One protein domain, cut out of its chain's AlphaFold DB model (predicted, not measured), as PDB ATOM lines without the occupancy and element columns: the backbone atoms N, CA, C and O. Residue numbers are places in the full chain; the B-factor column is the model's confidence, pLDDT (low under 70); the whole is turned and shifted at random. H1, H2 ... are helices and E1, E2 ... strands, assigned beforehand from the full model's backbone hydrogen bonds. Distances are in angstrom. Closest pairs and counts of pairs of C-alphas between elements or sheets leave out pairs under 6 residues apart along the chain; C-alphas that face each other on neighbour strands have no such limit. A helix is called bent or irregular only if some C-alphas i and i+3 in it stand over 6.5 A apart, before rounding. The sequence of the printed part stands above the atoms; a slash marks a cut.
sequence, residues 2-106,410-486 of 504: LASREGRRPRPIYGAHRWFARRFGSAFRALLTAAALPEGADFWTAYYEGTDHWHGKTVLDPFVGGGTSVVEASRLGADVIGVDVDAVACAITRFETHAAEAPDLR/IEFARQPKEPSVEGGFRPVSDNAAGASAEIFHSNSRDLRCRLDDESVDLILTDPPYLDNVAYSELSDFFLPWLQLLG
ATOM      1  N   LEU A   2     -41.879 -14.067   0.515       91.56
ATOM      2  CA  LEU A   2     -41.364 -13.902   1.888       91.56
ATOM      3  C   LEU A   2     -40.079 -14.706   2.144       91.56
ATOM      4  O   LEU A   2     -39.071 -14.115   2.514       91.56
ATOM      5  N   ALA A   3     -40.064 -15.988   1.771       89.50
ATOM      6  CA  ALA A   3     -38.874 -16.845   1.832       89.50
ATOM      7  C   ALA A   3     -37.641 -16.261   1.108       89.50
ATOM      8  O   ALA A   3     -36.519 -16.371   1.585       89.50
ATOM      9  N   SER A   4     -37.825 -15.570  -0.025       88.69
ATOM     10  CA  SER A   4     -36.711 -14.917  -0.736       88.69
ATOM     11  C   SER A   4     -36.175 -13.699   0.025       88.69
ATOM     12  O   SER A   4     -34.971 -13.446   0.014       88.69
ATOM     13  N   ARG A   5     -37.052 -12.947   0.708       89.56
ATOM     14  CA  ARG A   5     -36.641 -11.835   1.579       89.56
ATOM     15  C   ARG A   5     -35.890 -12.360   2.800       89.56
ATOM     16  O   ARG A   5     -34.823 -11.834   3.104       89.56
ATOM     17  N   GLU A   6     -36.398 -13.417   3.424       90.75
ATOM     18  CA  GLU A   6     -35.738 -14.097   4.540       90.75
ATOM     19  C   GLU A   6     -34.375 -14.673   4.132       90.75
ATOM     20  O   GLU A   6     -33.388 -14.459   4.824       90.75
ATOM     21  N   GLY A   7     -34.255 -15.282   2.949       86.88
ATOM     22  CA  GLY A   7     -32.965 -15.765   2.439       86.88
ATOM     23  C   GLY A   7     -31.910 -14.667   2.237       86.88
ATOM     24  O   GLY A   7     -30.715 -14.952   2.261       86.88
ATOM     25  N   ARG A   8     -32.322 -13.403   2.065       87.31
ATOM     26  CA  ARG A   8     -31.410 -12.243   2.001       87.31
ATOM     27  C   ARG A   8     -31.140 -11.630   3.372       87.31
ATOM     28  O   ARG A   8     -30.076 -11.052   3.583       87.31
ATOM     29  N   ARG A   9     -32.122 -11.689   4.270       87.19
ATOM     30  CA  ARG A   9     -32.076 -11.155   5.634       87.19
ATOM     31  C   ARG A   9     -32.683 -12.198   6.577       87.19
ATOM     32  O   ARG A   9     -33.883 -12.117   6.851       87.19
ATOM     33  N   PRO A  10     -31.874 -13.177   7.022       90.00
ATOM     34  CA  PRO A  10     -32.339 -14.230   7.913       90.00
ATOM     35  C   PRO A  10     -32.873 -13.647   9.218       90.00
ATOM     36  O   PRO A  10     -32.416 -12.588   9.664       90.00
ATOM     37  N   ARG A  11     -33.831 -14.338   9.836       92.69
ATOM     38  CA  ARG A  11     -34.340 -13.937  11.150       92.69
ATOM     39  C   ARG A  11     -33.235 -14.118  12.197       92.69
ATOM     40  O   ARG A  11     -32.581 -15.158  12.177       92.69
ATOM     41  N   PRO A  12     -33.025 -13.144  13.101       95.38
ATOM     42  CA  PRO A  12     -31.960 -13.219  14.093       95.38
ATOM     43  C   PRO A  12     -31.991 -14.457  14.985       95.38
ATOM     44  O   PRO A  12     -30.916 -14.966  15.276       95.38
ATOM     45  N   ILE A  13     -33.176 -14.959  15.364       95.62
ATOM     46  CA  ILE A  13     -33.296 -16.182  16.179       95.62
ATOM     47  C   ILE A  13     -32.550 -17.350  15.531       95.62
ATOM     48  O   ILE A  13     -31.667 -17.945  16.134       95.62
ATOM     49  N   TYR A  14     -32.744 -17.519  14.224       94.75
ATOM     50  CA  TYR A  14     -32.075 -18.528  13.414       94.75
ATOM     51  C   TYR A  14     -30.626 -18.187  13.032       94.75
ATOM     52  O   TYR A  14     -30.024 -18.857  12.187       94.75
ATOM     53  N   GLY A  15     -30.078 -17.117  13.598       92.69
ATOM     54  CA  GLY A  15     -28.682 -16.722  13.485       92.69
ATOM     55  C   GLY A  15     -27.922 -16.809  14.808       92.69
ATOM     56  O   GLY A  15     -26.773 -16.377  14.825       92.69
ATOM     57  N   ALA A  16     -28.539 -17.318  15.886       93.81
ATOM     58  CA  ALA A  16     -27.879 -17.521  17.177       93.81
ATOM     59  C   ALA A  16     -26.723 -18.526  17.078       93.81
ATOM     60  O   ALA A  16     -25.646 -18.294  17.617       93.81
ATOM     61  N   HIS A  17     -26.943 -19.609  16.332       95.31
ATOM     62  CA  HIS A  17     -25.929 -20.595  15.997       95.31
ATOM     63  C   HIS A  17     -26.170 -21.134  14.589       95.31
ATOM     64  O   HIS A  17     -27.302 -21.195  14.090       95.31
ATOM     65  N   ARG A  18     -25.099 -21.557  13.926       91.00
ATOM     66  CA  ARG A  18     -25.188 -22.229  12.640       91.00
ATOM     67  C   ARG A  18     -25.842 -23.612  12.744       91.00
ATOM     68  O   ARG A  18     -25.345 -24.487  13.440       91.00
ATOM     69  N   TRP A  19     -26.847 -23.854  11.903       91.06
ATOM     70  CA  TRP A  19     -27.304 -25.197  11.542       91.06
ATOM     71  C   TRP A  19     -27.301 -25.376  10.019       91.06
ATOM     72  O   TRP A  19     -27.570 -24.440   9.258       91.06
ATOM     73  N   PHE A  20     -26.944 -26.566   9.541       86.44
ATOM     74  CA  PHE A  20     -26.647 -26.801   8.123       86.44
ATOM     75  C   PHE A  20     -27.891 -27.033   7.254       86.44
ATOM     76  O   PHE A  20     -27.840 -26.783   6.043       86.44
ATOM     77  N   ALA A  21     -28.991 -27.470   7.868       79.06
ATOM     78  CA  ALA A  21     -30.206 -27.942   7.200       79.06
ATOM     79  C   ALA A  21     -31.433 -27.043   7.431       79.06
ATOM     80  O   ALA A  21     -32.565 -27.496   7.345       79.06
ATOM     81  N   ARG A  22     -31.243 -25.759   7.748       86.31
ATOM     82  CA  ARG A  22     -32.359 -24.900   8.168       86.31
ATOM     83  C   ARG A  22     -33.266 -24.479   6.998       86.31
ATOM     84  O   ARG A  22     -32.780 -24.002   5.967       86.31
ATOM     85  N   ARG A  23     -34.585 -24.629   7.164       89.31
ATOM     86  CA  ARG A  23     -35.613 -24.054   6.275       89.31
ATOM     87  C   ARG A  23     -36.029 -22.667   6.753       89.31
ATOM     88  O   ARG A  23     -35.676 -22.232   7.839       89.31
ATOM     89  N   PHE A  24     -36.753 -21.946   5.905       92.69
ATOM     90  CA  PHE A  24     -37.204 -20.596   6.225       92.69
ATOM     91  C   PHE A  24     -38.368 -20.632   7.214       92.69
ATOM     92  O   PHE A  24     -39.368 -21.307   6.962       92.69
ATOM     93  N   GLY A  25     -38.281 -19.839   8.280       94.19
ATOM     94  CA  GLY A  25     -39.365 -19.696   9.248       94.19
ATOM     95  C   GLY A  25     -40.641 -19.165   8.600       94.19
ATOM     96  O   GLY A  25     -41.739 -19.501   9.029       94.19
ATOM     97  N   SER A  26     -40.541 -18.390   7.513       94.44
ATOM     98  CA  SER A  26     -41.726 -17.898   6.794       94.44
ATOM     99  C   SER A  26     -42.502 -19.010   6.101       94.44
ATOM    100  O   SER A  26     -43.709 -18.876   5.916       94.44
ATOM    101  N   ALA A  27     -41.834 -20.110   5.745       94.19
ATOM    102  CA  ALA A  27     -42.497 -21.287   5.203       94.19
ATOM    103  C   ALA A  27     -43.231 -22.056   6.310       94.19
ATOM    104  O   ALA A  27     -44.426 -22.299   6.174       94.19
ATOM    105  N   PHE A  28     -42.557 -22.364   7.422       95.06
ATOM    106  CA  PHE A  28     -43.180 -23.078   8.543       95.06
ATOM    107  C   PHE A  28     -44.337 -22.297   9.161       95.06
ATOM    108  O   PHE A  28     -45.426 -22.843   9.313       95.06
ATOM    109  N   ARG A  29     -44.163 -20.992   9.397       94.31
ATOM    110  CA  ARG A  29     -45.246 -20.126   9.875       94.31
ATOM    111  C   ARG A  29     -46.448 -20.125   8.932       94.31
ATOM    112  O   ARG A  29     -47.582 -20.152   9.396       94.31
ATOM    113  N   ALA A  30     -46.219 -20.120   7.617       94.69
ATOM    114  CA  ALA A  30     -47.298 -20.182   6.634       94.69
ATOM    115  C   ALA A  30     -48.039 -21.525   6.672       94.69
ATOM    116  O   ALA A  30     -49.265 -21.529   6.614       94.69
ATOM    117  N   LEU A  31     -47.315 -22.641   6.808       95.44
ATOM    118  CA  LEU A  31     -47.907 -23.976   6.945       95.44
ATOM    119  C   LEU A  31     -48.739 -24.090   8.227       95.44
ATOM    120  O   LEU A  31     -49.890 -24.506   8.157       95.44
ATOM    121  N   LEU A  32     -48.202 -23.642   9.364       95.31
ATOM    122  CA  LEU A  32     -48.904 -23.616  10.653       95.31
ATOM    123  C   LEU A  32     -50.153 -22.732  10.608       95.31
ATOM    124  O   LEU A  32     -51.205 -23.108  11.119       95.31
ATOM    125  N   THR A  33     -50.056 -21.569   9.963       94.38
ATOM    126  CA  THR A  33     -51.205 -20.674   9.773       94.38
ATOM    127  C   THR A  33     -52.275 -21.355   8.918       94.38
ATOM    128  O   THR A  33     -53.436 -21.397   9.302       94.38
ATOM    129  N   ALA A  34     -51.895 -21.930   7.773       94.12
ATOM    130  CA  ALA A  34     -52.838 -22.588   6.870       94.12
ATOM    131  C   ALA A  34     -53.502 -23.820   7.505       94.12
ATOM    132  O   ALA A  34     -54.690 -24.034   7.296       94.12
ATOM    133  N   ALA A  35     -52.756 -24.602   8.289       93.88
ATOM    134  CA  ALA A  35     -53.263 -25.799   8.957       93.88
ATOM    135  C   ALA A  35     -54.295 -25.488  10.055       93.88
ATOM    136  O   ALA A  35     -55.138 -26.327  10.360       93.88
ATOM    137  N   ALA A  36     -54.239 -24.292  10.642       90.56
ATOM    138  CA  ALA A  36     -55.125 -23.886  11.727       90.56
ATOM    139  C   ALA A  36     -56.403 -23.166  11.265       90.56
ATOM    140  O   ALA A  36     -57.357 -23.065  12.036       90.56
ATOM    141  N   LEU A  37     -56.422 -22.633  10.041       91.62
ATOM    142  CA  LEU A  37     -57.501 -21.770   9.571       91.62
ATOM    143  C   LEU A  37     -58.661 -22.546   8.931       91.62
ATOM    144  O   LEU A  37     -58.429 -23.471   8.152       91.62
ATOM    145  N   PRO A  38     -59.918 -22.129   9.175       89.94
ATOM    146  CA  PRO A  38     -61.057 -22.650   8.438       89.94
ATOM    147  C   PRO A  38     -61.077 -22.126   6.995       89.94
ATOM    148  O   PRO A  38     -60.469 -21.104   6.659       89.94
ATOM    149  N   GLU A  39     -61.828 -22.813   6.136       90.19
ATOM    150  CA  GLU A  39     -62.032 -22.390   4.751       90.19
ATOM    151  C   GLU A  39     -62.594 -20.958   4.681       90.19
ATOM    152  O   GLU A  39     -63.536 -20.599   5.388       90.19
ATOM    153  N   GLY A  40     -61.999 -20.124   3.823       89.69
ATOM    154  CA  GLY A  40     -62.420 -18.736   3.610       89.69
ATOM    155  C   GLY A  40     -61.912 -17.722   4.643       89.69
ATOM    156  O   GLY A  40     -62.194 -16.533   4.486       89.69
ATOM    157  N   ALA A  41     -61.155 -18.141   5.662       91.62
ATOM    158  CA  ALA A  41     -60.549 -17.217   6.619       91.62
ATOM    159  C   ALA A  41     -59.429 -16.356   6.004       91.62
ATOM    160  O   ALA A  41     -58.773 -16.740   5.032       91.62
ATOM    161  N   ASP A  42     -59.181 -15.188   6.602       92.88
ATOM    162  CA  ASP A  42     -58.104 -14.292   6.176       92.88
ATOM    163  C   ASP A  42     -56.733 -14.809   6.628       92.88
ATOM    164  O   ASP A  42     -56.283 -14.593   7.757       92.88
ATOM    165  N   PHE A  43     -56.047 -15.463   5.691       93.88
ATOM    166  CA  PHE A  43     -54.710 -16.003   5.890       93.88
ATOM    167  C   PHE A  43     -53.685 -14.959   6.341       93.88
ATOM    168  O   PHE A  43     -52.838 -15.265   7.176       93.88
ATOM    169  N   TRP A  44     -53.702 -13.745   5.785       93.31
ATOM    170  CA  TRP A  44     -52.625 -12.787   6.046       93.31
ATOM    171  C   TRP A  44     -52.776 -12.130   7.406       93.31
ATOM    172  O   TRP A  44     -51.774 -11.970   8.103       93.31
ATOM    173  N   THR A  45     -54.004 -11.805   7.805       91.00
ATOM    174  CA  THR A  45     -54.276 -11.323   9.163       91.00
ATOM    175  C   THR A  45     -53.804 -12.359  10.185       91.00
ATOM    176  O   THR A  45     -52.948 -12.051  11.011       91.00
ATOM    177  N   ALA A  46     -54.205 -13.621  10.022       91.25
ATOM    178  CA  ALA A  46     -53.765 -14.733  10.866       91.25
ATOM    179  C   ALA A  46     -52.241 -14.959  10.862       91.25
ATOM    180  O   ALA A  46     -51.628 -15.113  11.918       91.25
ATOM    181  N   TYR A  47     -51.599 -14.927   9.688       93.19
ATOM    182  CA  TYR A  47     -50.154 -15.129   9.558       93.19
ATOM    183  C   TYR A  47     -49.370 -14.101  10.374       93.19
ATOM    184  O   TYR A  47     -48.327 -14.424  10.934       93.19
ATOM    185  N   TYR A  48     -49.815 -12.850  10.448       92.00
ATOM    186  CA  TYR A  48     -49.032 -11.802  11.099       92.00
ATOM    187  C   TYR A  48     -49.502 -11.435  12.503       92.00
ATOM    188  O   TYR A  48     -48.665 -11.129  13.342       92.00
ATOM    189  N   GLU A  49     -50.804 -11.412  12.750       85.19
ATOM    190  CA  GLU A  49     -51.354 -11.048  14.061       85.19
ATOM    191  C   GLU A  49     -51.419 -12.261  14.995       85.19
ATOM    192  O   GLU A  49     -51.489 -12.098  16.210       85.19
ATOM    193  N   GLY A  50     -51.277 -13.466  14.433       75.81
ATOM    194  CA  GLY A  50     -51.445 -14.722  15.145       75.81
ATOM    195  C   GLY A  50     -52.909 -15.147  15.178       75.81
ATOM    196  O   GLY A  50     -53.814 -14.428  14.756       75.81
ATOM    197  N   THR A  51     -53.134 -16.358  15.671       71.81
ATOM    198  CA  THR A  51     -54.466 -16.907  15.927       71.81
ATOM    199  C   THR A  51     -54.415 -17.686  17.226       71.81
ATOM    200  O   THR A  51     -53.431 -18.387  17.445       71.81
ATOM    201  N   ASP A  52     -55.488 -17.688  18.011       79.75
ATOM    202  CA  ASP A  52     -55.565 -18.514  19.228       79.75
ATOM    203  C   ASP A  52     -55.740 -20.017  18.934       79.75
ATOM    204  O   ASP A  52     -55.896 -20.824  19.843       79.75
ATOM    205  N   HIS A  53     -55.730 -20.417  17.657       85.38
ATOM    206  CA  HIS A  53     -56.020 -21.781  17.214       85.38
ATOM    207  C   HIS A  53     -54.986 -22.833  17.624       85.38
ATOM    208  O   HIS A  53     -55.286 -24.021  17.484       85.38
ATOM    209  N   TRP A  54     -53.799 -22.416  18.063       92.75
ATOM    210  CA  TRP A  54     -52.730 -23.306  18.512       92.75
ATOM    211  C   TRP A  54     -52.629 -23.413  20.038       92.75
ATOM    212  O   TRP A  54     -52.004 -24.353  20.511       92.75
ATOM    213  N   HIS A  55     -53.280 -22.532  20.809       91.69
ATOM    214  CA  HIS A  55     -53.275 -22.633  22.270       91.69
ATOM    215  C   HIS A  55     -53.880 -23.962  22.736       91.69
ATOM    216  O   HIS A  55     -55.003 -24.308  22.359       91.69
ATOM    217  N   GLY A  56     -53.135 -24.685  23.577       92.19
ATOM    218  CA  GLY A  56     -53.523 -26.000  24.092       92.19
ATOM    219  C   GLY A  56     -53.474 -27.125  23.055       92.19
ATOM    220  O   GLY A  56     -54.104 -28.157  23.273       92.19
ATOM    221  N   LYS A  57     -52.785 -26.913  21.926       95.50
ATOM    222  CA  LYS A  57     -52.484 -27.948  20.934       95.50
ATOM    223  C   LYS A  57     -51.000 -28.260  20.909       95.50
ATOM    224  O   LYS A  57     -50.179 -27.361  21.087       95.50
ATOM    225  N   THR A  58     -50.681 -29.494  20.547       96.94
ATOM    226  CA  THR A  58     -49.312 -30.006  20.513       96.94
ATOM    227  C   THR A  58     -48.815 -30.198  19.082       96.94
ATOM    228  O   THR A  58     -49.438 -30.900  18.279       96.94
ATOM    229  N   VAL A  59     -47.658 -29.613  18.763       97.56
ATOM    230  CA  VAL A  59     -46.947 -29.795  17.490       97.56
ATOM    231  C   VAL A  59     -45.660 -30.590  17.711       97.56
ATOM    232  O   VAL A  59     -44.815 -30.207  18.517       97.56
ATOM    233  N   LEU A  60     -45.483 -31.672  16.956       96.94
ATOM    234  CA  LEU A  60     -44.301 -32.535  17.000       96.94
ATOM    235  C   LEU A  60     -43.422 -32.346  15.757       96.94
ATOM    236  O   LEU A  60     -43.905 -32.457  14.627       96.94
ATOM    237  N   ASP A  61     -42.116 -32.186  15.967       96.31
ATOM    238  CA  ASP A  61     -41.095 -32.430  14.948       96.31
ATOM    239  C   ASP A  61     -40.160 -33.577  15.384       96.31
ATOM    240  O   ASP A  61     -39.343 -33.397  16.291       96.31
ATOM    241  N   PRO A  62     -40.247 -34.765  14.756       93.94
ATOM    242  CA  PRO A  62     -39.394 -35.900  15.082       93.94
ATOM    243  C   PRO A  62     -37.951 -35.779  14.558       93.94
ATOM    244  O   PRO A  62     -37.167 -36.684  14.832       93.94
ATOM    245  N   PHE A  63     -37.616 -34.734  13.790       91.81
ATOM    246  CA  PHE A  63     -36.285 -34.472  13.218       91.81
ATOM    247  C   PHE A  63     -35.965 -32.973  13.304       91.81
ATOM    248  O   PHE A  63     -35.775 -32.289  12.294       91.81
ATOM    249  N   VAL A  64     -35.990 -32.443  14.527       92.44
ATOM    250  CA  VAL A  64     -36.121 -31.002  14.779       92.44
ATOM    251  C   VAL A  64     -34.958 -30.176  14.222       92.44
ATOM    252  O   VAL A  64     -35.141 -29.012  13.845       92.44
ATOM    253  N   GLY A  65     -33.760 -30.758  14.138       92.06
ATOM    254  CA  GLY A  65     -32.559 -30.148  13.594       92.06
ATOM    255  C   GLY A  65     -32.313 -28.748  14.150       92.06
ATOM    256  O   GLY A  65     -31.983 -28.544  15.311       92.06
ATOM    257  N   GLY A  66     -32.481 -27.746  13.288       91.69
ATOM    258  CA  GLY A  66     -32.289 -26.343  13.640       91.69
ATOM    259  C   GLY A  66     -33.554 -25.646  14.139       91.69
ATOM    260  O   GLY A  66     -33.672 -24.452  13.877       91.69
ATOM    261  N   GLY A  67     -34.528 -26.351  14.709       94.75
ATOM    262  CA  GLY A  67     -35.600 -25.771  15.523       94.75
ATOM    263  C   GLY A  67     -36.716 -25.019  14.802       94.75
ATOM    264  O   GLY A  67     -37.665 -24.581  15.441       94.75
ATOM    265  N   THR A  68     -36.652 -24.828  13.482       95.44
ATOM    266  CA  THR A  68     -37.536 -23.863  12.798       95.44
ATOM    267  C   THR A  68     -39.024 -24.208  12.901       95.44
ATOM    268  O   THR A  68     -39.844 -23.312  13.052       95.44
ATOM    269  N   SER A  69     -39.388 -25.484  12.821       95.75
ATOM    270  CA  SER A  69     -40.771 -25.953  12.974       95.75
ATOM    271  C   SER A  69     -41.329 -25.622  14.364       95.75
ATOM    272  O   SER A  69     -42.342 -24.929  14.468       95.75
ATOM    273  N   VAL A  70     -40.635 -26.058  15.418       96.62
ATOM    274  CA  VAL A  70     -41.058 -25.917  16.817       96.62
ATOM    275  C   VAL A  70     -40.988 -24.469  17.301       96.62
ATOM    276  O   VAL A  70     -41.902 -24.008  17.973       96.62
ATOM    277  N   VAL A  71     -39.985 -23.691  16.885       95.94
ATOM    278  CA  VAL A  71     -39.892 -22.262  17.232       95.94
ATOM    279  C   VAL A  71     -41.052 -21.478  16.614       95.94
ATOM    280  O   VAL A  71     -41.655 -20.636  17.278       95.94
ATOM    281  N   GLU A  72     -41.415 -21.740  15.354       95.38
ATOM    282  CA  GLU A  72     -42.561 -21.060  14.740       95.38
ATOM    283  C   GLU A  72     -43.910 -21.515  15.309       95.38
ATOM    284  O   GLU A  72     -44.816 -20.687  15.406       95.38
ATOM    285  N   ALA A  73     -44.048 -22.791  15.679       95.81
ATOM    286  CA  ALA A  73     -45.257 -23.325  16.305       95.81
ATOM    287  C   ALA A  73     -45.463 -22.752  17.714       95.81
ATOM    288  O   ALA A  73     -46.543 -22.234  18.006       95.81
ATOM    289  N   SER A  74     -44.408 -22.730  18.530       95.19
ATOM    290  CA  SER A  74     -44.426 -22.131  19.867       95.19
ATOM    291  C   SER A  74     -44.781 -20.643  19.807       95.19
ATOM    292  O   SER A  74     -45.710 -20.205  20.478       95.19
ATOM    293  N   ARG A  75     -44.183 -19.873  18.885       93.00
ATOM    294  CA  ARG A  75     -44.531 -18.451  18.661       93.00
ATOM    295  C   ARG A  75     -45.984 -18.207  18.234       93.00
ATOM    296  O   ARG A  75     -46.448 -17.064  18.264       93.00
ATOM    297  N   LEU A  76     -46.685 -19.236  17.756       93.31
ATOM    298  CA  LEU A  76     -48.115 -19.190  17.435       93.31
ATOM    299  C   LEU A  76     -49.007 -19.705  18.578       93.31
ATOM    300  O   LEU A  76     -50.225 -19.609  18.447       93.31
ATOM    301  N   GLY A  77     -48.420 -20.176  19.680       93.12
ATOM    302  CA  GLY A  77     -49.102 -20.598  20.904       93.12
ATOM    303  C   GLY A  77     -49.228 -22.109  21.101       93.12
ATOM    304  O   GLY A  77     -49.914 -22.516  22.032       93.12
ATOM    305  N   ALA A  78     -48.614 -22.932  20.244       95.69
ATOM    306  CA  ALA A  78     -48.626 -24.387  20.407       95.69
ATOM    307  C   ALA A  78     -47.637 -24.848  21.480       95.69
ATOM    308  O   ALA A  78     -46.520 -24.337  21.539       95.69
ATOM    309  N   ASP A  79     -48.012 -25.884  22.224       96.94
ATOM    310  CA  ASP A  79     -47.057 -26.739  22.921       96.94
ATOM    311  C   ASP A  79     -46.223 -27.489  21.877       96.94
ATOM    312  O   ASP A  79     -46.750 -27.949  20.857       96.94
ATOM    313  N   VAL A  80     -44.909 -27.579  22.075       97.44
ATOM    314  CA  VAL A  80     -44.015 -28.146  21.062       97.44
ATOM    315  C   VAL A  80     -43.135 -29.248  21.601       97.44
ATOM    316  O   VAL A  80     -42.542 -29.141  22.672       97.44
ATOM    317  N   ILE A  81     -43.002 -30.290  20.790       96.62
ATOM    318  CA  ILE A  81     -42.133 -31.426  21.056       96.62
ATOM    319  C   ILE A  81     -41.164 -31.556  19.888       96.62
ATOM    320  O   ILE A  81     -41.573 -31.671  18.733       96.62
ATOM    321  N   GLY A  82     -39.870 -31.525  20.178       95.38
ATOM    322  CA  GLY A  82     -38.805 -31.721  19.201       95.38
ATOM    323  C   GLY A  82     -37.963 -32.935  19.559       95.38
ATOM    324  O   GLY A  82     -37.609 -33.120  20.721       95.38
ATOM    325  N   VAL A  83     -37.605 -33.748  18.571       92.94
ATOM    326  CA  VAL A  83     -36.677 -34.870  18.753       92.94
ATOM    327  C   VAL A  83     -35.550 -34.777  17.741       92.94
ATOM    328  O   VAL A  83     -35.788 -34.486  16.572       92.94
ATOM    329  N   ASP A  84     -34.327 -35.020  18.200       91.31
ATOM    330  CA  ASP A  84     -33.183 -35.239  17.324       91.31
ATOM    331  C   ASP A  84     -32.201 -36.235  17.932       91.31
ATOM    332  O   ASP A  84     -32.061 -36.335  19.153       91.31
ATOM    333  N   VAL A  85     -31.482 -36.927  17.060       87.56
ATOM    334  CA  VAL A  85     -30.346 -37.783  17.421       87.56
ATOM    335  C   VAL A  85     -29.054 -36.974  17.567       87.56
ATOM    336  O   VAL A  85     -28.078 -37.451  18.144       87.56
ATOM    337  N   ASP A  86     -29.035 -35.732  17.082       89.06
ATOM    338  CA  ASP A  86     -27.894 -34.833  17.183       89.06
ATOM    339  C   ASP A  86     -28.016 -33.906  18.408       89.06
ATOM    340  O   ASP A  86     -28.851 -32.999  18.482       89.06
ATOM    341  N   ALA A  87     -27.133 -34.099  19.393       91.00
ATOM    342  CA  ALA A  87     -27.116 -33.291  20.611       91.00
ATOM    343  C   ALA A  87     -26.856 -31.791  20.359       91.00
ATOM    344  O   ALA A  87     -27.316 -30.954  21.142       91.00
ATOM    345  N   VAL A  88     -26.150 -31.430  19.281       93.31
ATOM    346  CA  VAL A  88     -25.907 -30.033  18.891       93.31
ATOM    347  C   VAL A  88     -27.194 -29.408  18.356       93.31
ATOM    348  O   VAL A  88     -27.533 -28.298  18.765       93.31
ATOM    349  N   ALA A  89     -27.948 -30.120  17.511       92.81
ATOM    350  CA  ALA A  89     -29.289 -29.697  17.083       92.81
ATOM    351  C   ALA A  89     -30.212 -29.445  18.278       92.81
ATOM    352  O   ALA A  89     -30.844 -28.385  18.367       92.81
ATOM    353  N   CYS A  90     -30.250 -30.381  19.232       93.94
ATOM    354  CA  CYS A  90     -31.056 -30.232  20.439       93.94
ATOM    355  C   CYS A  90     -30.634 -29.014  21.270       93.94
ATOM    356  O   CYS A  90     -31.500 -28.259  21.702       93.94
ATOM    357  N   ALA A  91     -29.331 -28.796  21.482       95.00
ATOM    358  CA  ALA A  91     -28.827 -27.650  22.243       95.00
ATOM    359  C   ALA A  91     -29.202 -26.310  21.588       95.00
ATOM    360  O   ALA A  91     -29.682 -25.402  22.264       95.00
ATOM    361  N   ILE A  92     -29.047 -26.204  20.263       96.00
ATOM    362  CA  ILE A  92     -29.452 -25.015  19.496       96.00
ATOM    363  C   ILE A  92     -30.960 -24.790  19.625       96.00
ATOM    364  O   ILE A  92     -31.395 -23.678  19.913       96.00
ATOM    365  N   THR A  93     -31.752 -25.841  19.412       95.94
ATOM    366  CA  THR A  93     -33.214 -25.743  19.398       95.94
ATOM    367  C   THR A  93     -33.774 -25.379  20.769       95.94
ATOM    368  O   THR A  93     -34.656 -24.529  20.830       95.94
ATOM    369  N   ARG A  94     -33.242 -25.957  21.858       95.88
ATOM    370  CA  ARG A  94     -33.630 -25.586  23.230       95.88
ATOM    371  C   ARG A  94     -33.476 -24.086  23.420       95.88
ATOM    372  O   ARG A  94     -34.482 -23.407  23.580       95.88
ATOM    373  N   PHE A  95     -32.264 -23.559  23.248       96.25
ATOM    374  CA  PHE A  95     -32.035 -22.122  23.362       96.25
ATOM    375  C   PHE A  95     -32.988 -21.298  22.493       96.25
ATOM    376  O   PHE A  95     -33.533 -20.307  22.963       96.25
ATOM    377  N   GLU A  96     -33.221 -21.686  21.234       96.50
ATOM    378  CA  GLU A  96     -34.130 -20.942  20.354       96.50
ATOM    379  C   GLU A  96     -35.578 -20.904  20.875       96.50
ATOM    380  O   GLU A  96     -36.262 -19.905  20.640       96.50
ATOM    381  N   THR A  97     -36.034 -21.930  21.606       95.06
ATOM    382  CA  THR A  97     -37.380 -21.977  22.208       95.06
ATOM    383  C   THR A  97     -37.533 -21.121  23.469       95.06
ATOM    384  O   THR A  97     -38.616 -20.589  23.692       95.06
ATOM    385  N   HIS A  98     -36.467 -20.897  24.247       93.25
ATOM    386  CA  HIS A  98     -36.508 -20.069  25.468       93.25
ATOM    387  C   HIS A  98     -35.635 -18.802  25.399       93.25
ATOM    388  O   HIS A  98     -35.403 -18.128  26.402       93.25
ATOM    389  N   ALA A  99     -35.179 -18.406  24.206       95.75
ATOM    390  CA  ALA A  99     -34.258 -17.278  24.011       95.75
ATOM    391  C   ALA A  99     -34.762 -15.944  24.591       95.75
ATOM    392  O   ALA A  99     -33.956 -15.071  24.912       95.75
ATOM    393  N   ALA A 100     -36.079 -15.749  24.723       94.50
ATOM    394  CA  ALA A 100     -36.648 -14.536  25.312       94.50
ATOM    395  C   ALA A 100     -36.296 -14.369  26.806       94.50
ATOM    396  O   ALA A 100     -36.223 -13.233  27.301       94.50
ATOM    397  N   GLU A 101     -36.043 -15.483  27.497       94.31
ATOM    398  CA  GLU A 101     -35.721 -15.568  28.924       94.31
ATOM    399  C   GLU A 101     -34.242 -15.276  29.211       94.31
ATOM    400  O   GLU A 101     -33.905 -14.789  30.290       94.31
ATOM    401  N   ALA A 102     -33.358 -15.501  28.233       96.12
ATOM    402  CA  ALA A 102     -31.921 -15.281  28.383       96.12
ATOM    403  C   ALA A 102     -31.597 -13.804  28.696       96.12
ATOM    404  O   ALA A 102     -32.210 -12.898  28.122       96.12
ATOM    405  N   PRO A 103     -30.634 -13.507  29.588       97.38
ATOM    406  CA  PRO A 103     -30.339 -12.138  29.994       97.38
ATOM    407  C   PRO A 103     -29.731 -11.312  28.853       97.38
ATOM    408  O   PRO A 103     -29.420 -11.798  27.769       97.38
ATOM    409  N   ASP A 104     -29.573 -10.013  29.090       98.06
ATOM    410  CA  ASP A 104     -28.724  -9.183  28.237       98.06
ATOM    411  C   ASP A 104     -27.266  -9.647  28.349       98.06
ATOM    412  O   ASP A 104     -26.721  -9.650  29.445       98.06
ATOM    413  N   LEU A 105     -26.631  -9.991  27.226       98.50
ATOM    414  CA  LEU A 105     -25.273 -10.547  27.198       98.50
ATOM    415  C   LEU A 105     -24.172  -9.479  27.163       98.50
ATOM    416  O   LEU A 105     -22.982  -9.797  27.189       98.50
ATOM    417  N   ARG A 106     -24.526  -8.192  27.055       97.44
ATOM    418  CA  ARG A 106     -23.542  -7.092  26.996       97.44
ATOM    419  C   ARG A 106     -22.673  -6.986  28.265       97.44
ATOM    420  O   ARG A 106     -21.473  -6.731  28.107       97.44
ATOM    421  N   ILE A 410     -31.943 -13.033  21.065       98.12
ATOM    422  CA  ILE A 410     -32.676 -12.722  22.306       98.12
ATOM    423  C   ILE A 410     -33.606 -11.516  22.104       98.12
ATOM    424  O   ILE A 410     -34.789 -11.551  22.441       98.12
ATOM    425  N   GLU A 411     -33.097 -10.438  21.497       97.75
ATOM    426  CA  GLU A 411     -33.896  -9.248  21.175       97.75
ATOM    427  C   GLU A 411     -35.032  -9.555  20.193       97.75
ATOM    428  O   GLU A 411     -36.131  -9.020  20.340       97.75
ATOM    429  N   PHE A 412     -34.787 -10.422  19.206       96.62
ATOM    430  CA  PHE A 412     -35.824 -10.874  18.283       96.62
ATOM    431  C   PHE A 412     -36.874 -11.736  18.982       96.62
ATOM    432  O   PHE A 412     -38.051 -11.532  18.716       96.62
ATOM    433  N   ALA A 413     -36.477 -12.657  19.862       95.12
ATOM    434  CA  ALA A 413     -37.410 -13.499  20.609       95.12
ATOM    435  C   ALA A 413     -38.363 -12.646  21.463       95.12
ATOM    436  O   ALA A 413     -39.556 -12.888  21.491       95.12
ATOM    437  N   ARG A 414     -37.868 -11.558  22.066       94.81
ATOM    438  CA  ARG A 414     -38.705 -10.615  22.832       94.81
ATOM    439  C   ARG A 414     -39.601  -9.726  21.970       94.81
ATOM    440  O   ARG A 414     -40.602  -9.208  22.457       94.81
ATOM    441  N   GLN A 415     -39.186  -9.435  20.738       94.88
ATOM    442  CA  GLN A 415     -39.861  -8.492  19.838       94.88
ATOM    443  C   GLN A 415     -39.800  -8.984  18.384       94.88
ATOM    444  O   GLN A 415     -39.094  -8.392  17.548       94.88
ATOM    445  N   PRO A 416     -40.525 -10.067  18.056       94.25
ATOM    446  CA  PRO A 416     -40.385 -10.710  16.765       94.25
ATOM    447  C   PRO A 416     -40.909  -9.847  15.619       94.25
ATOM    448  O   PRO A 416     -41.826  -9.031  15.749       94.25
ATOM    449  N   LYS A 417     -40.304 -10.042  14.445       94.06
ATOM    450  CA  LYS A 417     -40.680  -9.346  13.209       94.06
ATOM    451  C   LYS A 417     -40.707 -10.305  12.036       94.06
ATOM    452  O   LYS A 417     -39.808 -11.124  11.865       94.06
ATOM    453  N   GLU A 418     -41.687 -10.119  11.165       93.56
ATOM    454  CA  GLU A 418     -41.914 -10.957   9.997       93.56
ATOM    455  C   GLU A 418     -41.696 -10.190   8.691       93.56
ATOM    456  O   GLU A 418     -42.064  -9.013   8.613       93.56
ATOM    457  N   PRO A 419     -41.127 -10.814   7.640       93.06
ATOM    458  CA  PRO A 419     -41.117 -10.220   6.309       93.06
ATOM    459  C   PRO A 419     -42.552  -9.889   5.878       93.06
ATOM    460  O   PRO A 419     -43.396 -10.779   5.841       93.06
ATOM    461  N   SER A 420     -42.828  -8.632   5.530       92.44
ATOM    462  CA  SER A 420     -44.168  -8.204   5.097       92.44
ATOM    463  C   SER A 420     -44.366  -8.469   3.607       92.44
ATOM    464  O   SER A 420     -43.416  -8.325   2.831       92.44
ATOM    465  N   VAL A 421     -45.587  -8.802   3.173       91.44
ATOM    466  CA  VAL A 421     -45.954  -8.935   1.751       91.44
ATOM    467  C   VAL A 421     -45.743  -7.626   0.993       91.44
ATOM    468  O   VAL A 421     -45.167  -7.651  -0.097       91.44
ATOM    469  N   GLU A 422     -46.043  -6.500   1.637       89.81
ATOM    470  CA  GLU A 422     -45.860  -5.132   1.130       89.81
ATOM    471  C   GLU A 422     -44.382  -4.719   1.020       89.81
ATOM    472  O   GLU A 422     -44.044  -3.750   0.346       89.81
ATOM    473  N   GLY A 423     -43.474  -5.488   1.627       89.25
ATOM    474  CA  GLY A 423     -42.044  -5.199   1.669       89.25
ATOM    475  C   GLY A 423     -41.558  -4.812   3.063       89.25
ATOM    476  O   GLY A 423     -42.321  -4.406   3.930       89.25
ATOM    477  N   GLY A 424     -40.254  -4.976   3.294       89.56
ATOM    478  CA  GLY A 424     -39.665  -4.763   4.615       89.56
ATOM    479  C   GLY A 424     -40.072  -5.834   5.633       89.56
ATOM    480  O   GLY A 424     -40.296  -6.991   5.272       89.56
ATOM    481  N   PHE A 425     -40.116  -5.435   6.903       91.69
ATOM    482  CA  PHE A 425     -40.466  -6.280   8.044       91.69
ATOM    483  C   PHE A 425     -41.509  -5.563   8.899       91.69
ATOM    484  O   PHE A 425     -41.404  -4.350   9.083       91.69
ATOM    485  N   ARG A 426     -42.471  -6.307   9.443       93.44
ATOM    486  CA  ARG A 426     -43.480  -5.799  10.380       93.44
ATOM    487  C   ARG A 426     -43.381  -6.533  11.721       93.44
ATOM    488  O   ARG A 426     -43.096  -7.729  11.701       93.44
ATOM    489  N   PRO A 427     -43.566  -5.849  12.862       93.62
ATOM    490  CA  PRO A 427     -43.742  -6.516  14.149       93.62
ATOM    491  C   PRO A 427     -44.902  -7.510  14.097       93.62
ATOM    492  O   PRO A 427     -45.873  -7.283  13.373       93.62
ATOM    493  N   VAL A 428     -44.775  -8.594  14.852       91.75
ATOM    494  CA  VAL A 428     -45.843  -9.578  15.062       91.75
ATOM    495  C   VAL A 428     -45.970  -9.877  16.546       91.75
ATOM    496  O   VAL A 428     -45.009  -9.687  17.293       91.75
ATOM    497  N   SER A 429     -47.149 -10.328  16.962       83.19
ATOM    498  CA  SER A 429     -47.356 -10.836  18.316       83.19
ATOM    499  C   SER A 429     -46.547 -12.116  18.523       83.19
ATOM    500  O   SER A 429     -46.407 -12.922  17.595       83.19
ATOM    501  N   ASP A 430     -46.005 -12.275  19.726       82.94
ATOM    502  CA  ASP A 430     -45.485 -13.552  20.199       82.94
ATOM    503  C   ASP A 430     -46.526 -14.186  21.118       82.94
ATOM    504  O   ASP A 430     -46.834 -13.633  22.175       82.94
ATOM    505  N   ASN A 431     -47.085 -15.313  20.687       82.12
ATOM    506  CA  ASN A 431     -48.099 -16.039  21.442       82.12
ATOM    507  C   ASN A 431     -47.493 -17.222  22.214       82.12
ATOM    508  O   ASN A 431     -48.237 -18.041  22.734       82.12
ATOM    509  N   ALA A 432     -46.162 -17.310  22.330       81.75
ATOM    510  CA  ALA A 432     -45.493 -18.378  23.080       81.75
ATOM    511  C   ALA A 432     -45.750 -18.342  24.599       81.75
ATOM    512  O   ALA A 432     -45.388 -19.272  25.314       81.75
ATOM    513  N   ALA A 433     -46.368 -17.280  25.127       78.69
ATOM    514  CA  ALA A 433     -46.649 -17.166  26.553       78.69
ATOM    515  C   ALA A 433     -47.573 -18.301  27.036       78.69
ATOM    516  O   ALA A 433     -48.755 -18.337  26.706       78.69
ATOM    517  N   GLY A 434     -47.034 -19.196  27.869       78.75
ATOM    518  CA  GLY A 434     -47.757 -20.350  28.408       78.75
ATOM    519  C   GLY A 434     -47.672 -21.617  27.555       78.75
ATOM    520  O   GLY A 434     -48.147 -22.650  28.015       78.75
ATOM    521  N   ALA A 435     -47.048 -21.558  26.374       88.12
ATOM    522  CA  ALA A 435     -46.689 -22.741  25.602       88.12
ATOM    523  C   ALA A 435     -45.469 -23.440  26.219       88.12
ATOM    524  O   ALA A 435     -44.501 -22.789  26.620       88.12
ATOM    525  N   SER A 436     -45.502 -24.766  26.272       94.00
ATOM    526  CA  SER A 436     -44.371 -25.603  26.668       94.00
ATOM    527  C   SER A 436     -43.499 -25.970  25.465       94.00
ATOM    528  O   SER A 436     -43.972 -26.051  24.330       94.00
ATOM    529  N   ALA A 437     -42.206 -26.182  25.709       95.56
ATOM    530  CA  ALA A 437     -41.262 -26.649  24.703       95.56
ATOM    531  C   ALA A 437     -40.390 -27.775  25.269       95.56
ATOM    532  O   ALA A 437     -39.593 -27.562  26.183       95.56
ATOM    533  N   GLU A 438     -40.524 -28.974  24.704       94.88
ATOM    534  CA  GLU A 438     -39.788 -30.166  25.122       94.88
ATOM    535  C   GLU A 438     -38.910 -30.684  23.982       94.88
ATOM    536  O   GLU A 438     -39.399 -31.160  22.959       94.88
ATOM    537  N   ILE A 439     -37.586 -30.601  24.152       94.31
ATOM    538  CA  ILE A 439     -36.616 -31.041  23.140       94.31
ATOM    539  C   ILE A 439     -35.825 -32.245  23.651       94.31
ATOM    540  O   ILE A 439     -34.980 -32.124  24.551       94.31
ATOM    541  N   PHE A 440     -36.044 -33.401  23.033       91.38
ATOM    542  CA  PHE A 440     -35.400 -34.662  23.380       91.38
ATOM    543  C   PHE A 440     -34.212 -34.962  22.466       91.38
ATOM    544  O   PHE A 440     -34.346 -35.001  21.247       91.38
ATOM    545  N   HIS A 441     -33.062 -35.245  23.082       89.19
ATOM    546  CA  HIS A 441     -31.951 -35.915  22.409       89.19
ATOM    547  C   HIS A 441     -32.232 -37.423  22.449       89.19
ATOM    548  O   HIS A 441     -32.111 -38.038  23.510       89.19
ATOM    549  N   SER A 442     -32.756 -37.983  21.359       86.81
ATOM    550  CA  SER A 442     -33.263 -39.360  21.291       86.81
ATOM    551  C   SER A 442     -33.444 -39.806  19.840       86.81
ATOM    552  O   SER A 442     -33.652 -38.987  18.949       86.81
ATOM    553  N   ASN A 443     -33.481 -41.118  19.611       86.38
ATOM    554  CA  ASN A 443     -33.916 -41.668  18.334       86.38
ATOM    555  C   ASN A 443     -35.439 -41.517  18.174       86.38
ATOM    556  O   ASN A 443     -36.207 -41.879  19.069       86.38
ATOM    557  N   SER A 444     -35.902 -41.029  17.022       87.56
ATOM    558  CA  SER A 444     -37.335 -40.858  16.732       87.56
ATOM    559  C   SER A 444     -38.097 -42.193  16.703       87.56
ATOM    560  O   SER A 444     -39.322 -42.219  16.815       87.56
ATOM    561  N   ARG A 445     -37.396 -43.329  16.597       86.50
ATOM    562  CA  ARG A 445     -37.984 -44.672  16.752       86.50
ATOM    563  C   ARG A 445     -38.497 -44.942  18.170       86.50
ATOM    564  O   ARG A 445     -39.414 -45.748  18.324       86.50
ATOM    565  N   ASP A 446     -37.973 -44.230  19.165       85.50
ATOM    566  CA  ASP A 446     -38.301 -44.411  20.584       85.50
ATOM    567  C   ASP A 446     -39.389 -43.445  21.078       85.50
ATOM    568  O   ASP A 446     -39.685 -43.390  22.272       85.50
ATOM    569  N   LEU A 447     -40.036 -42.701  20.170       81.94
ATOM    570  CA  LEU A 447     -41.111 -41.752  20.499       81.94
ATOM    571  C   LEU A 447     -42.242 -42.381  21.322       81.94
ATOM    572  O   LEU A 447     -42.791 -41.731  22.205       81.94
ATOM    573  N   ARG A 448     -42.554 -43.662  21.084       74.56
ATOM    574  CA  ARG A 448     -43.602 -44.398  21.818       74.56
ATOM    575  C   ARG A 448     -43.307 -44.573  23.307       74.56
ATOM    576  O   ARG A 448     -44.212 -44.866  24.072       74.56
ATOM    577  N   CYS A 449     -42.048 -44.434  23.714       73.88
ATOM    578  CA  CYS A 449     -41.654 -44.484  25.119       73.88
ATOM    579  C   CYS A 449     -41.767 -43.115  25.806       73.88
ATOM    580  O   CYS A 449     -41.519 -43.021  27.006       73.88
ATOM    581  N   ARG A 450     -42.075 -42.054  25.049       78.12
ATOM    582  CA  ARG A 450     -42.076 -40.664  25.522       78.12
ATOM    583  C   ARG A 450     -43.417 -39.960  25.345       78.12
ATOM    584  O   ARG A 450     -43.670 -39.014  26.076       78.12
ATOM    585  N   LEU A 451     -44.235 -40.392  24.388       87.31
ATOM    586  CA  LEU A 451     -45.502 -39.755  24.040       87.31
ATOM    587  C   LEU A 451     -46.665 -40.726  24.212       87.31
ATOM    588  O   LEU A 451     -46.569 -41.885  23.804       87.31
ATOM    589  N   ASP A 452     -47.762 -40.217  24.762       90.00
ATOM    590  CA  ASP A 452     -49.023 -40.945  24.847       90.00
ATOM    591  C   ASP A 452     -49.694 -41.039  23.467       90.00
ATOM    592  O   ASP A 452     -49.520 -40.170  22.602       90.00
ATOM    593  N   ASP A 453     -50.495 -42.082  23.258       91.12
ATOM    594  CA  ASP A 453     -51.320 -42.205  22.057       91.12
ATOM    595  C   ASP A 453     -52.297 -41.017  21.949       91.12
ATOM    596  O   ASP A 453     -52.829 -40.540  22.950       91.12
ATOM    597  N   GLU A 454     -52.537 -40.537  20.722       91.75
ATOM    598  CA  GLU A 454     -53.465 -39.426  20.424       91.75
ATOM    599  C   GLU A 454     -53.130 -38.085  21.126       91.75
ATOM    600  O   GLU A 454     -53.984 -37.208  21.222       91.75
ATOM    601  N   SER A 455     -51.881 -37.890  21.571       93.56
ATOM    602  CA  SER A 455     -51.422 -36.672  22.274       93.56
ATOM    603  C   SER A 455     -50.933 -35.523  21.375       93.56
ATOM    604  O   SER A 455     -50.670 -34.425  21.866       93.56
ATOM    605  N   VAL A 456     -50.790 -35.753  20.065       95.38
ATOM    606  CA  VAL A 456     -50.217 -34.793  19.103       95.38
ATOM    607  C   VAL A 456     -51.267 -34.357  18.081       95.38
ATOM    608  O   VAL A 456     -51.827 -35.195  17.374       95.38
ATOM    609  N   ASP A 457     -51.467 -33.044  17.936       96.56
ATOM    610  CA  ASP A 457     -52.420 -32.458  16.982       96.56
ATOM    611  C   ASP A 457     -51.841 -32.301  15.569       96.56
ATOM    612  O   ASP A 457     -52.563 -32.408  14.576       96.56
ATOM    613  N   LEU A 458     -50.536 -32.019  15.457       96.88
ATOM    614  CA  LEU A 458     -49.852 -31.873  14.173       96.88
ATOM    615  C   LEU A 458     -48.415 -32.389  14.239       96.88
ATOM    616  O   LEU A 458     -47.630 -31.976  15.086       96.88
ATOM    617  N   ILE A 459     -48.037 -33.208  13.261       95.88
ATOM    618  CA  ILE A 459     -46.635 -33.529  12.986       95.88
ATOM    619  C   ILE A 459     -46.164 -32.635  11.839       95.88
ATOM    620  O   ILE A 459     -46.694 -32.719  10.728       95.88
ATOM    621  N   LEU A 460     -45.176 -31.778  12.097       95.44
ATOM    622  CA  LEU A 460     -44.645 -30.825  11.124       95.44
ATOM    623  C   LEU A 460     -43.120 -30.898  11.088       95.44
ATOM    624  O   LEU A 460     -42.449 -30.448  12.008       95.44
ATOM    625  N   THR A 461     -42.579 -31.438   9.996       91.88
ATOM    626  CA  THR A 461     -41.153 -31.771   9.886       91.88
ATOM    627  C   THR A 461     -40.635 -31.648   8.454       91.88
ATOM    628  O   THR A 461     -41.406 -31.708   7.493       91.88
ATOM    629  N   ASP A 462     -39.321 -31.478   8.312       87.38
ATOM    630  CA  ASP A 462     -38.568 -31.587   7.057       87.38
ATOM    631  C   ASP A 462     -37.423 -32.588   7.293       87.38
ATOM    632  O   ASP A 462     -36.346 -32.184   7.733       87.38
ATOM    633  N   PRO A 463     -37.664 -33.893   7.065       78.31
ATOM    634  CA  PRO A 463     -36.739 -34.946   7.468       78.31
ATOM    635  C   PRO A 463     -35.404 -34.863   6.708       78.31
ATOM    636  O   PRO A 463     -35.342 -34.295   5.608       78.31
ATOM    637  N   PRO A 464     -34.323 -35.451   7.256       70.06
ATOM    638  CA  PRO A 464     -33.029 -35.477   6.586       70.06
ATOM    639  C   PRO A 464     -33.105 -36.216   5.242       70.06
ATOM    640  O   PRO A 464     -33.795 -37.221   5.084       70.06
ATOM    641  N   TYR A 465     -32.353 -35.718   4.258       64.12
ATOM    642  CA  TYR A 465     -32.163 -36.383   2.968       64.12
ATOM    643  C   TYR A 465     -30.819 -37.119   3.022       64.12
ATOM    644  O   TYR A 465     -29.792 -36.490   2.759       64.12
ATOM    645  N   LEU A 466     -30.864 -38.408   3.394       55.56
ATOM    646  CA  LEU A 466     -29.738 -39.328   3.662       55.56
ATOM    647  C   LEU A 466     -28.441 -39.028   2.876       55.56
ATOM    648  O   LEU A 466     -27.380 -38.874   3.469       55.56
ATOM    649  N   ASP A 467     -28.516 -38.839   1.554       57.88
ATOM    650  CA  ASP A 467     -27.317 -38.746   0.701       57.88
ATOM    651  C   ASP A 467     -26.799 -37.315   0.423       57.88
ATOM    652  O   ASP A 467     -25.889 -37.135  -0.390       57.88
ATOM    653  N   ASN A 468     -27.389 -36.262   1.001       62.22
ATOM    654  CA  ASN A 468     -27.114 -34.888   0.544       62.22
ATOM    655  C   ASN A 468     -26.017 -34.167   1.349       62.22
ATOM    656  O   ASN A 468     -25.162 -33.493   0.772       62.22
ATOM    657  N   VAL A 469     -26.038 -34.268   2.683       68.69
ATOM    658  CA  VAL A 469     -25.045 -33.642   3.576       68.69
ATOM    659  C   VAL A 469     -24.933 -34.463   4.863       68.69
ATOM    660  O   VAL A 469     -25.933 -34.648   5.547       68.69
ATOM    661  N   ALA A 470     -23.717 -34.871   5.236       79.25
ATOM    662  CA  ALA A 470     -23.439 -35.566   6.494       79.25
ATOM    663  C   ALA A 470     -23.482 -34.590   7.688       79.25
ATOM    664  O   ALA A 470     -22.448 -34.120   8.165       79.25
ATOM    665  N   TYR A 471     -24.682 -34.204   8.129       80.38
ATOM    666  CA  TYR A 471     -24.865 -33.185   9.170       80.38
ATOM    667  C   TYR A 471     -24.209 -33.565  10.496       80.38
ATOM    668  O   TYR A 471     -23.514 -32.721  11.059       80.38
ATOM    669  N   SER A 472     -24.337 -34.829  10.901       81.31
ATOM    670  CA  SER A 472     -23.726 -35.385  12.112       81.31
ATOM    671  C   SER A 472     -22.202 -35.254  12.105       81.31
ATOM    672  O   SER A 472     -21.573 -34.955  13.112       81.31
ATOM    673  N   GLU A 473     -21.566 -35.409  10.940       87.56
ATOM    674  CA  GLU A 473     -20.121 -35.216  10.823       87.56
ATOM    675  C   GLU A 473     -19.701 -33.754  10.954       87.56
ATOM    676  O   GLU A 473     -18.604 -33.469  11.440       87.56
ATOM    677  N   LEU A 474     -20.527 -32.823  10.473       90.75
ATOM    678  CA  LEU A 474     -20.250 -31.392  10.571       90.75
ATOM    679  C   LEU A 474     -20.530 -30.862  11.984       90.75
ATOM    680  O   LEU A 474     -19.837 -29.949  12.433       90.75
ATOM    681  N   SER A 475     -21.540 -31.403  12.670       90.81
ATOM    682  CA  SER A 475     -21.887 -31.032  14.045       90.81
ATOM    683  C   SER A 475     -20.885 -31.570  15.069       90.81
ATOM    684  O   SER A 475     -20.612 -30.887  16.058       90.81
ATOM    685  N   ASP A 476     -20.244 -32.711  14.792       90.75
ATOM    686  CA  ASP A 476     -19.208 -33.325  15.639       90.75
ATOM    687  C   ASP A 476     -17.976 -32.416  15.851       90.75
ATOM    688  O   ASP A 476     -17.243 -32.582  16.821       90.75
ATOM    689  N   PHE A 477     -17.783 -31.382  15.016       94.62
ATOM    690  CA  PHE A 477     -16.815 -30.304  15.276       94.62
ATOM    691  C   PHE A 477     -17.170 -29.450  16.504       94.62
ATOM    692  O   PHE A 477     -16.274 -29.002  17.218       94.62
ATOM    693  N   PHE A 478     -18.461 -29.210  16.751       95.88
ATOM    694  CA  PHE A 478     -18.959 -28.405  17.872       95.88
ATOM    695  C   PHE A 478     -19.201 -29.241  19.123       95.88
ATOM    696  O   PHE A 478     -18.938 -28.781  20.234       95.88
ATOM    697  N   LEU A 479     -19.699 -30.468  18.938       93.69
ATOM    698  CA  LEU A 479     -20.152 -31.358  20.004       93.69
ATOM    699  C   LEU A 479     -19.203 -31.438  21.212       93.69
ATOM    700  O   LEU A 479     -19.662 -31.157  22.319       93.69
ATOM    701  N   PRO A 480     -17.899 -31.746  21.062       94.31
ATOM    702  CA  PRO A 480     -17.028 -31.904  22.223       94.31
ATOM    703  C   PRO A 480     -16.840 -30.612  23.025       94.31
ATOM    704  O   PRO A 480     -16.641 -30.662  24.236       94.31
ATOM    705  N   TRP A 481     -16.921 -29.452  22.373       96.31
ATOM    706  CA  TRP A 481     -16.847 -28.157  23.044       96.31
ATOM    707  C   TRP A 481     -18.135 -27.836  23.802       96.31
ATOM    708  O   TRP A 481     -18.084 -27.339  24.924       96.31
ATOM    709  N   LEU A 482     -19.291 -28.153  23.213       95.69
ATOM    710  CA  LEU A 482     -20.590 -27.984  23.867       95.69
ATOM    711  C   LEU A 482     -20.758 -28.937  25.057       95.69
ATOM    712  O   LEU A 482     -21.313 -28.532  26.074       95.69
ATOM    713  N   GLN A 483     -20.246 -30.167  24.963       93.44
ATOM    714  CA  GLN A 483     -20.192 -31.119  26.079       93.44
ATOM    715  C   GLN A 483     -19.321 -30.587  27.219       93.44
ATOM    716  O   GLN A 483     -19.738 -30.586  28.374       93.44
ATOM    717  N   LEU A 484     -18.138 -30.068  26.883       93.25
ATOM    718  CA  LEU A 484     -17.207 -29.482  27.847       93.25
ATOM    719  C   LEU A 484     -17.811 -28.295  28.617       93.25
ATOM    720  O   LEU A 484     -17.505 -28.111  29.790       93.25
ATOM    721  N   LEU A 485     -18.685 -27.517  27.974       95.12
ATOM    722  CA  LEU A 485     -19.375 -26.362  28.563       95.12
ATOM    723  C   LEU A 485     -20.783 -26.691  29.103       95.12
ATOM    724  O   LEU A 485     -21.510 -25.796  29.536       95.12
ATOM    725  N   GLY A 486     -21.165 -27.973  29.106       90.94
ATOM    726  CA  GLY A 486     -22.401 -28.462  29.717       90.94
ATOM    727  C   GLY A 486     -23.691 -28.179  28.938       90.94
ATOM    728  O   GLY A 486     -24.760 -28.213  29.540       90.94
TER     729      GLY A 486
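AT A GLANCE: This is residues 2 to 106 and 410 to 486 of the 504 residues of an uncharacterized protein of Actinobacteria bacterium (UniProt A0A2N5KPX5). A small wall of three strands, E1, E2 and E5, has H4 and H5 packed over one face, with H4 in the middle of the whole. H2 packs on H4 and also meets H1 and H3, near which the little hairpin of E3 and E4 lies, while H8 and H9 sit by the first residues of H5. The printed part has 182 residues, under half of them in named elements, with nine named helices and five named strands in the order H1 H2 H3 E1 H4 E2 H5 H6 E3 E4 E5 H7 H8 H9, class mixed. The sheet E1 E2 E5 is parallel and E3 E4 antiparallel; the whole is compact, radius of gyration of the C-alphas 16.2 A, and rounded, spanning 47 by 43 by 36 A.

HOW THE PARTS SIT: H1, residues 2 to 8, and H2, residues 25 to 36, form a helical hairpin at a shallow tilt of 17 degrees; they touch through residues 25 to 27 of H2 alone, closest C-alphas Ala 3 and Ser 26, 5.8 A. H2, the hub, touches H3, residues 43 to 49, with its residues 29 to 34 alone, closest C-alphas Thr 33 and Tyr 47, 5.6 A. It touches H4, residues 68 to 74, at a steep tilt of 47 degrees, closest C-alphas Arg 29 and Glu 72, 5.6 A. E1, residues 58 to 61, H4 and E2, residues 79 to 84, form a strand-helix-strand unit, two parallel neighbour strands with a helix between, and its crossover is right-handed; N 59 and O 79 are 2.8 A apart. E5, residues 437 to 441, is E2's other parallel neighbour, with N 82 and O 438 2.8 A apart. H4 and H5, residues 87 to 98, on the same face, make two layers with this sheet, at heights of 8.1 A and 8.3 A. H6, residues 410 to 414, is near H5. E3, residues 417 to 419, and E4, residues 425 to 427, form a hairpin, with N 418 and O 426 2.8 A apart. H7, residues 444 to 449, only grazes the sheet E1 E2 E5 and is irregular, C-alphas 445 and 448 being 7.6 A apart. H8, residues 471 to 475, is close to H5 but not clearly touching, closest C-alphas Val 88 and Ser 475, 6.4 A. H9, residues 479 to 484, only just touches H5, with 3 pairs of C-alphas within 8 A, through residues 87 to 88 of H5 alone, closest C-alphas Val 88 and Leu 479, 6.0 A. Every O i to N i+4 pair is within hydrogen-bond range in the helices but H7, with 0 of 2, and 2 of 3 O i to N i+3 pairs.

IN THESE COORDINATES: H1 begins at C-alpha 2 (-41.364, -13.902, 1.888). H2 is 16.5 A long, H5 16.9 A, E2 17.2 A and E5 13.3 A. H9 ends at C-alpha 484 (-17.207, -29.482, 27.847).

THE WHOLE: The C-alphas of Gly 40 and Leu 484, the two farthest apart, are 52.4 A apart. Residues 107 to 409 are not printed; C-alphas 106 and 410 are 11.7 A apart across the cut. The links H1 to H2 and H7 to H8 are long. Residues 465 to 469 have pLDDT under 70.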